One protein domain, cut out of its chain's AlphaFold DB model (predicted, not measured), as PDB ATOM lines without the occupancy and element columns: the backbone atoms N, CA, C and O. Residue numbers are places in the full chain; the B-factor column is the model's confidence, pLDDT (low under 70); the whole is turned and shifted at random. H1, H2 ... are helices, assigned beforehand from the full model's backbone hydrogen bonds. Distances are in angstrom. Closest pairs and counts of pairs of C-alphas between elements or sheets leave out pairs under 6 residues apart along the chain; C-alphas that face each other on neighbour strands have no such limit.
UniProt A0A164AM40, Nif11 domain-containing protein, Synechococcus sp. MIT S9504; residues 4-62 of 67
ATOM      1  N   GLU A   4     112.333 167.833 126.907       83.56
ATOM      2  CA  GLU A   4     113.587 167.993 127.635       83.56
ATOM      3  C   GLU A   4     114.709 168.646 126.804       83.56
ATOM      4  O   GLU A   4     115.455 169.473 127.326       83.56
ATOM      5  N   GLN A   5     114.799 168.359 125.497       84.50
ATOM      6  CA  GLN A   5     115.779 168.992 124.601       84.50
ATOM      7  C   GLN A   5     115.479 170.475 124.394       84.50
ATOM      8  O   GLN A   5     116.393 171.299 124.454       84.50
ATOM      9  N   LEU A   6     114.207 170.819 124.176       83.31
ATOM     10  CA  LEU A   6     113.779 172.205 124.029       83.31
ATOM     11  C   LEU A   6     114.030 172.988 125.319       83.31
ATOM     12  O   LEU A   6     114.546 174.104 125.283       83.31
ATOM     13  N   LYS A   7     113.725 172.385 126.470       82.69
ATOM     14  CA  LYS A   7     113.935 173.005 127.779       82.69
ATOM     15  C   LYS A   7     115.417 173.256 128.062       82.69
ATOM     16  O   LYS A   7     115.783 174.367 128.437       82.69
ATOM     17  N   ALA A   8     116.269 172.266 127.796       87.69
ATOM     18  CA  ALA A   8     117.714 172.403 127.936       87.69
ATOM     19  C   ALA A   8     118.290 173.458 126.973       87.69
ATOM     20  O   ALA A   8     119.175 174.223 127.355       87.69
ATOM     21  N   PHE A   9     117.751 173.550 125.752       86.50
ATOM     22  CA  PHE A   9     118.111 174.603 124.805       86.50
ATOM     23  C   PHE A   9     117.726 175.992 125.331       86.50
ATOM     24  O   PHE A   9     118.562 176.891 125.339       86.50
ATOM     25  N   LEU A  10     116.503 176.172 125.839       82.94
ATOM     26  CA  LEU A  10     116.051 177.444 126.412       82.94
ATOM     27  C   LEU A  10     116.877 177.861 127.640       82.94
ATOM     28  O   LEU A  10     117.187 179.041 127.793       82.94
ATOM     29  N   GLU A  11     117.264 176.924 128.507       87.44
ATOM     30  CA  GLU A  11     118.159 177.213 129.637       87.44
ATOM     31  C   GLU A  11     119.566 177.603 129.180       87.44
ATOM     32  O   GLU A  11     120.119 178.594 129.662       87.44
ATOM     33  N   LYS A  12     120.121 176.879 128.201       87.19
ATOM     34  CA  LYS A  12     121.411 177.208 127.585       87.19
ATOM     35  C   LYS A  12     121.377 178.619 127.004       87.19
ATOM     36  O   LYS A  12     122.237 179.426 127.327       87.19
ATOM     37  N   VAL A  13     120.350 178.938 126.221       85.81
ATOM     38  CA  VAL A  13     120.136 180.266 125.634       85.81
ATOM     39  C   VAL A  13     120.025 181.342 126.710       85.81
ATOM     40  O   VAL A  13     120.588 182.417 126.552       85.81
ATOM     41  N   LYS A  14     119.349 181.089 127.834       81.69
ATOM     42  CA  LYS A  14     119.269 182.070 128.932       81.69
ATOM     43  C   LYS A  14     120.636 182.412 129.529       81.69
ATOM     44  O   LYS A  14     120.839 183.564 129.905       81.69
ATOM     45  N   GLY A  15     121.548 181.444 129.612       84.94
ATOM     46  CA  GLY A  15     122.893 181.636 130.165       84.94
ATOM     47  C   GLY A  15     123.976 181.997 129.143       84.94
ATOM     48  O   GLY A  15     125.026 182.504 129.528       84.94
ATOM     49  N   ASP A  16     123.747 181.741 127.857       87.31
ATOM     50  CA  ASP A  16     124.753 181.853 126.803       87.31
ATOM     51  C   ASP A  16     124.432 183.030 125.875       87.31
ATOM     52  O   ASP A  16     123.575 182.963 124.989       87.31
ATOM     53  N   THR A  17     125.135 184.142 126.095       88.44
ATOM     54  CA  THR A  17     124.941 185.392 125.350       88.44
ATOM     55  C   THR A  17     125.190 185.214 123.853       88.44
ATOM     56  O   THR A  17     124.469 185.798 123.050       88.44
ATOM     57  N   SER A  18     126.136 184.353 123.460       88.25
ATOM     58  CA  SER A  18     126.422 184.086 122.042       88.25
ATOM     59  C   SER A  18     125.225 183.431 121.356       88.25
ATOM     60  O   SER A  18     124.872 183.769 120.225       88.25
ATOM     61  N   LEU A  19     124.572 182.506 122.059       86.38
ATOM     62  CA  LEU A  19     123.345 181.856 121.609       86.38
ATOM     63  C   LEU A  19     122.178 182.845 121.529       86.38
ATOM     64  O   LEU A  19     121.438 182.813 120.549       86.38
ATOM     65  N   GLN A  20     122.038 183.759 122.495       83.69
ATOM     66  CA  GLN A  20     121.010 184.807 122.436       83.69
ATOM     67  C   GLN A  20     121.184 185.732 121.236       83.69
ATOM     68  O   GLN A  20     120.199 186.059 120.584       83.69
ATOM     69  N   GLU A  21     122.407 186.171 120.939       88.19
ATOM     70  CA  GLU A  21     122.652 187.054 119.796       88.19
ATOM     71  C   GLU A  21     122.381 186.349 118.469       88.19
ATOM     72  O   GLU A  21     121.693 186.903 117.611       88.19
ATOM     73  N   LYS A  22     122.818 185.090 118.330       87.19
ATOM     74  CA  LYS A  22     122.482 184.260 117.166       87.19
ATOM     75  C   LYS A  22     120.969 184.096 117.011       87.19
ATOM     76  O   LYS A  22     120.455 184.221 115.905       87.19
ATOM     77  N   LEU A  23     120.251 183.855 118.108       83.31
ATOM     78  CA  LEU A  23     118.796 183.710 118.097       83.31
ATOM     79  C   LEU A  23     118.055 185.004 117.783       83.31
ATOM     80  O   LEU A  23     117.058 184.963 117.075       83.31
ATOM     81  N   LYS A  24     118.549 186.152 118.246       82.00
ATOM     82  CA  LYS A  24     118.010 187.465 117.860       82.00
ATOM     83  C   LYS A  24     118.245 187.770 116.382       82.00
ATOM     84  O   LYS A  24     117.433 188.450 115.768       82.00
ATOM     85  N   ALA A  25     119.349 187.281 115.820       86.12
ATOM     86  CA  ALA A  25     119.636 187.383 114.392       86.12
ATOM     87  C   ALA A  25     118.856 186.358 113.547       86.12
ATOM     88  O   ALA A  25     118.792 186.492 112.323       86.12
ATOM     89  N   ALA A  26     118.264 185.335 114.172       85.50
ATOM     90  CA  ALA A  26     117.453 184.347 113.485       85.50
ATOM     91  C   ALA A  26     116.134 184.984 113.029       85.50
ATOM     92  O   ALA A  26     115.293 185.365 113.836       85.50
ATOM     93  N   ALA A  27     115.940 185.081 111.714       81.00
ATOM     94  CA  ALA A  27     114.742 185.686 111.132       81.00
ATOM     95  C   ALA A  27     113.506 184.766 111.172       81.00
ATOM     96  O   ALA A  27     112.395 185.196 110.868       81.00
ATOM     97  N   ASN A  28     113.700 183.479 111.456       84.56
ATOM     98  CA  ASN A  28     112.686 182.442 111.327       84.56
ATOM     99  C   ASN A  28     113.049 181.186 112.135       84.56
ATOM    100  O   ASN A  28     114.214 180.932 112.443       84.56
ATOM    101  N   ALA A  29     112.036 180.360 112.421       83.38
ATOM    102  CA  ALA A  29     112.183 179.123 113.194       83.38
ATOM    103  C   ALA A  29     113.245 178.163 112.624       83.38
ATOM    104  O   ALA A  29     113.899 177.456 113.383       83.38
ATOM    105  N   ASP A  30     113.458 178.153 111.305       86.75
ATOM    106  CA  ASP A  30     114.493 177.326 110.668       86.75
ATOM    107  C   ASP A  30     115.913 177.757 111.078       86.75
ATOM    108  O   ASP A  30     116.749 176.919 111.415       86.75
ATOM    109  N   ALA A  31     116.165 179.070 111.151       89.56
ATOM    110  CA  ALA A  31     117.438 179.607 111.625       89.56
ATOM    111  C   ALA A  31     117.662 179.292 113.113       89.56
ATOM    112  O   ALA A  31     118.756 178.883 113.500       89.56
ATOM    113  N   VAL A  32     116.616 179.389 113.936       85.12
ATOM    114  CA  VAL A  32     116.657 178.988 115.352       85.12
ATOM    115  C   VAL A  32     116.998 177.496 115.494       85.12
ATOM    116  O   VAL A  32     117.869 177.130 116.286       85.12
ATOM    117  N   VAL A  33     116.371 176.630 114.692       87.62
ATOM    118  CA  VAL A  33     116.658 175.185 114.663       87.62
ATOM    119  C   VAL A  33     118.093 174.905 114.218       87.62
ATOM    120  O   VAL A  33     118.743 174.024 114.782       87.62
ATOM    121  N   ALA A  34     118.613 175.645 113.237       89.94
ATOM    122  CA  ALA A  34     120.002 175.521 112.805       89.94
ATOM    123  C   ALA A  34     120.979 175.869 113.940       89.94
ATOM    124  O   ALA A  34     121.881 175.084 114.224       89.94
ATOM    125  N   ILE A  35     120.750 176.978 114.650       89.12
ATOM    126  CA  ILE A  35     121.573 177.417 115.791       89.12
ATOM    127  C   ILE A  35     121.551 176.386 116.925       89.12
ATOM    128  O   ILE A  35     122.580 176.091 117.541       89.12
ATOM    129  N   ALA A  36     120.381 175.815 117.198       87.25
ATOM    130  CA  ALA A  36     120.239 174.771 118.195       87.25
ATOM    131  C   ALA A  36     121.017 173.512 117.816       87.25
ATOM    132  O   ALA A  36     121.788 173.014 118.637       87.25
ATOM    133  N   LYS A  37     120.904 173.060 116.559       88.00
ATOM    134  CA  LYS A  37     121.664 171.912 116.041       88.00
ATOM    135  C   LYS A  37     123.166 172.149 116.123       88.00
ATOM    136  O   LYS A  37     123.898 171.256 116.537       88.00
ATOM    137  N   GLU A  38     123.611 173.360 115.801       88.31
ATOM    138  CA  GLU A  38     125.007 173.793 115.925       88.31
ATOM    139  C   GLU A  38     125.497 173.735 117.383       88.31
ATOM    140  O   GLU A  38     126.652 173.424 117.656       88.31
ATOM    141  N   SER A  39     124.584 173.960 118.329       83.94
ATOM    142  CA  SER A  39     124.829 173.883 119.771       83.94
ATOM    143  C   SER A  39     124.673 172.466 120.349       83.94
ATOM    144  O   SER A  39     124.780 172.290 121.564       83.94
ATOM    145  N   GLY A  40     124.415 171.458 119.507       86.94
ATOM    146  CA  GLY A  40     124.204 170.062 119.908       86.94
ATOM    147  C   GLY A  40     122.777 169.732 120.363       86.94
ATOM    148  O   GLY A  40     122.531 168.641 120.876       86.94
ATOM    149  N   PHE A  41     121.830 170.651 120.178       87.00
ATOM    150  CA  PHE A  41     120.416 170.457 120.487       87.00
ATOM    151  C   PHE A  41     119.639 170.154 119.211       87.00
ATOM    152  O   PHE A  41     119.637 170.930 118.262       87.00
ATOM    153  N   VAL A  42     118.927 169.036 119.180       84.00
ATOM    154  CA  VAL A  42     118.096 168.674 118.038       84.00
ATOM    155  C   VAL A  42     116.658 169.049 118.370       84.00
ATOM    156  O   VAL A  42     115.891 168.246 118.881       84.00
ATOM    157  N   ILE A  43     116.294 170.300 118.102       83.88
ATOM    158  CA  ILE A  43     114.914 170.788 118.238       83.88
ATOM    159  C   ILE A  43     114.234 170.870 116.872       83.88
ATOM    160  O   ILE A  43     114.886 171.064 115.843       83.88
ATOM    161  N   SER A  44     112.915 170.711 116.866       84.00
ATOM    162  CA  SER A  44     112.087 170.784 115.660       84.00
ATOM    163  C   SER A  44     111.419 172.148 115.536       84.00
ATOM    164  O   SER A  44     111.033 172.744 116.540       84.00
ATOM    165  N   THR A  45     111.205 172.608 114.300       82.06
ATOM    166  CA  THR A  45     110.459 173.847 114.013       82.06
ATOM    167  C   THR A  45     109.030 173.804 114.559       82.06
ATOM    168  O   THR A  45     108.507 174.840 114.950       82.06
ATOM    169  N   ASP A  46     108.423 172.619 114.628       82.25
ATOM    170  CA  ASP A  46     107.078 172.393 115.172       82.25
ATOM    171  C   ASP A  46     106.997 172.691 116.682       82.25
ATOM    172  O   ASP A  46     106.161 173.475 117.124       82.25
ATOM    173  N   GLU A  47     107.935 172.149 117.469       78.00
ATOM    174  CA  GLU A  47     108.060 172.421 118.911       78.00
ATOM    175  C   GLU A  47     108.410 173.887 119.180       78.00
ATOM    176  O   GLU A  47     107.896 174.484 120.121       78.00
ATOM    177  N   LEU A  48     109.244 174.482 118.327       78.94
ATOM    178  CA  LEU A  48     109.606 175.891 118.422       78.94
ATOM    179  C   LEU A  48     108.422 176.805 118.159       78.94
ATOM    180  O   LEU A  48     108.188 177.712 118.942       78.94
ATOM    181  N   LYS A  49     107.635 176.529 117.117       76.62
ATOM    182  CA  LYS A  49     106.379 177.236 116.857       76.62
ATOM    183  C   LYS A  49     105.381 177.047 117.984       76.62
ATOM    184  O   LYS A  49     104.690 177.994 118.328       76.62
ATOM    185  N   LYS A  50     105.302 175.849 118.567       76.44
ATOM    186  CA  LYS A  50     104.421 175.578 119.703       76.44
ATOM    187  C   LYS A  50     104.859 176.351 120.947       76.44
ATOM    188  O   LYS A  50     104.016 176.928 121.614       76.44
ATOM    189  N   ALA A  51     106.159 176.420 121.220       72.38
ATOM    190  CA  ALA A  51     106.704 177.208 122.319       72.38
ATOM    191  C   ALA A  51     106.618 178.714 122.062       72.38
ATOM    192  O   ALA A  51     106.310 179.453 122.980       72.38
ATOM    193  N   GLU A  52     106.850 179.176 120.836       68.38
ATOM    194  CA  GLU A  52     106.692 180.578 120.447       68.38
ATOM    195  C   GLU A  52     105.223 180.993 120.510       68.38
ATOM    196  O   GLU A  52     104.941 182.064 121.020       68.38
ATOM    197  N   ALA A  53     104.289 180.132 120.093       65.75
ATOM    198  CA  ALA A  53     102.857 180.335 120.292       65.75
ATOM    199  C   ALA A  53     102.506 180.330 121.785       65.75
ATOM    200  O   ALA A  53     101.924 181.287 122.255       65.75
ATOM    201  N   GLU A  54     102.950 179.353 122.582       60.97
ATOM    202  CA  GLU A  54     102.703 179.351 124.034       60.97
ATOM    203  C   GLU A  54     103.330 180.557 124.756       60.97
ATOM    204  O   GLU A  54     102.771 181.038 125.738       60.97
ATOM    205  N   ILE A  55     104.472 181.066 124.289       58.06
ATOM    206  CA  ILE A  55     105.095 182.291 124.803       58.06
ATOM    207  C   ILE A  55     104.334 183.520 124.293       58.06
ATOM    208  O   ILE A  55     104.097 184.435 125.067       58.06
ATOM    209  N   SER A  56     103.907 183.549 123.032       54.97
ATOM    210  CA  SER A  56     103.175 184.668 122.434       54.97
ATOM    211  C   SER A  56     101.756 184.779 122.990       54.97
ATOM    212  O   SER A  56     101.317 185.882 123.279       54.97
ATOM    213  N   ASP A  57     101.044 183.674 123.195       53.03
ATOM    214  CA  ASP A  57      99.717 183.640 123.813       53.03
ATOM    215  C   ASP A  57      99.803 184.028 125.301       53.03
ATOM    216  O   ASP A  57      98.964 184.773 125.804       53.03
ATOM    217  N   LYS A  58     100.853 183.596 126.015       50.22
ATOM    218  CA  LYS A  58     100.960 183.783 127.472       50.22
ATOM    219  C   LYS A  58     101.689 185.060 127.908       50.22
ATOM    220  O   LYS A  58     101.397 185.575 128.986       50.22
ATOM    221  N   GLU A  59     102.595 185.606 127.095       50.09
ATOM    222  CA  GLU A  59     103.236 186.907 127.350       50.09
ATOM    223  C   GLU A  59     102.393 188.081 126.817       50.09
ATOM    224  O   GLU A  59     102.492 189.185 127.356       50.09
ATOM    225  N   LEU A  60     101.513 187.873 125.823       47.28
ATOM    226  CA  LEU A  60     100.653 188.942 125.291       47.28
ATOM    227  C   LEU A  60      99.405 189.198 126.153       47.28
ATOM    228  O   LEU A  60      98.978 190.349 126.258       47.28
ATOM    229  N   GLU A  61      98.887 188.202 126.885       49.84
ATOM    230  CA  GLU A  61      97.856 188.452 127.912       49.84
ATOM    231  C   GLU A  61      98.379 189.279 129.100       49.84
ATOM    232  O   GLU A  61      97.594 189.907 129.810       49.84
ATOM    233  N   LYS A  62      99.701 189.373 129.300       48.44
ATOM    234  CA  LYS A  62     100.288 190.266 130.313       48.44
ATOM    235  C   LYS A  62     100.606 191.674 129.792       48.44
ATOM    236  O   LYS A  62     100.891 192.553 130.601       48.44
TER     237      LYS A  62
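Overview. This is residues 4 to 62 of the 67 residues of the protein "Nif11 domain-containing protein" of Synechococcus sp. MIT S9504 (UniProt A0A164AM40). Three short helices make a small body, a helical hairpin of H2 and H3 with H1 set crosswise to both, and a longer fourth helix, H4, leaves this body as an arm. The start of H4 packs on H3, while residues 53 to 62 stick out. The printed part has 59 residues with four named helices, H1 to H4 in order, and no named strand: the class is all helix. It is compact, with a radius of gyration of the C-alphas of 11.2 A and spans of 32 by 23 by 22 A.

Arrangement. Begin with H1, residues 4 to 15; it touches H2, residues 17 to 25, only at the corner by their tight link, about perpendicular at 76 degrees, with C-alphas 13 and 19 closest at 5.4 A. Next, H2 and H3, residues 29 to 38, touch as a hairpin, opposite ways at a shallow tilt of 29 degrees; their closest C-alphas, Leu 23 and Val 32, are 5.9 A apart. H1 and H3 are close but not clearly touching, 6.9 A between the closest C-alphas, Phe 9 and Ala 36. H4, residues 45 to 60, touches H3 with residues 45 to 49 alone, opposite ways at a steep tilt of 63 degrees; Ala 29 and Thr 45 have the closest C-alphas, 5.6 A apart. H2 and H4 are apart. In H1, H2, H3 and H4 every O i to N i+4 pair is within hydrogen-bond range.

Along the chain. Find C-alpha 4 at (113.587, 167.993, 127.635); from there H1 runs 16.7 A to C-alpha 15. H2 covers 12.3 A and H3 14.2 A. H4 starts at C-alpha 45 (110.459, 173.847, 114.013) and runs 21.2 A to C-alpha 60 (100.653, 188.942, 125.291).

Size, cuts and confidence. The C-alphas farthest apart, Gly 40 and Glu 61, are 33.1 A from each other. The printed part has no cut and no long link. Look at residues 52 to 62 for pLDDT under 70.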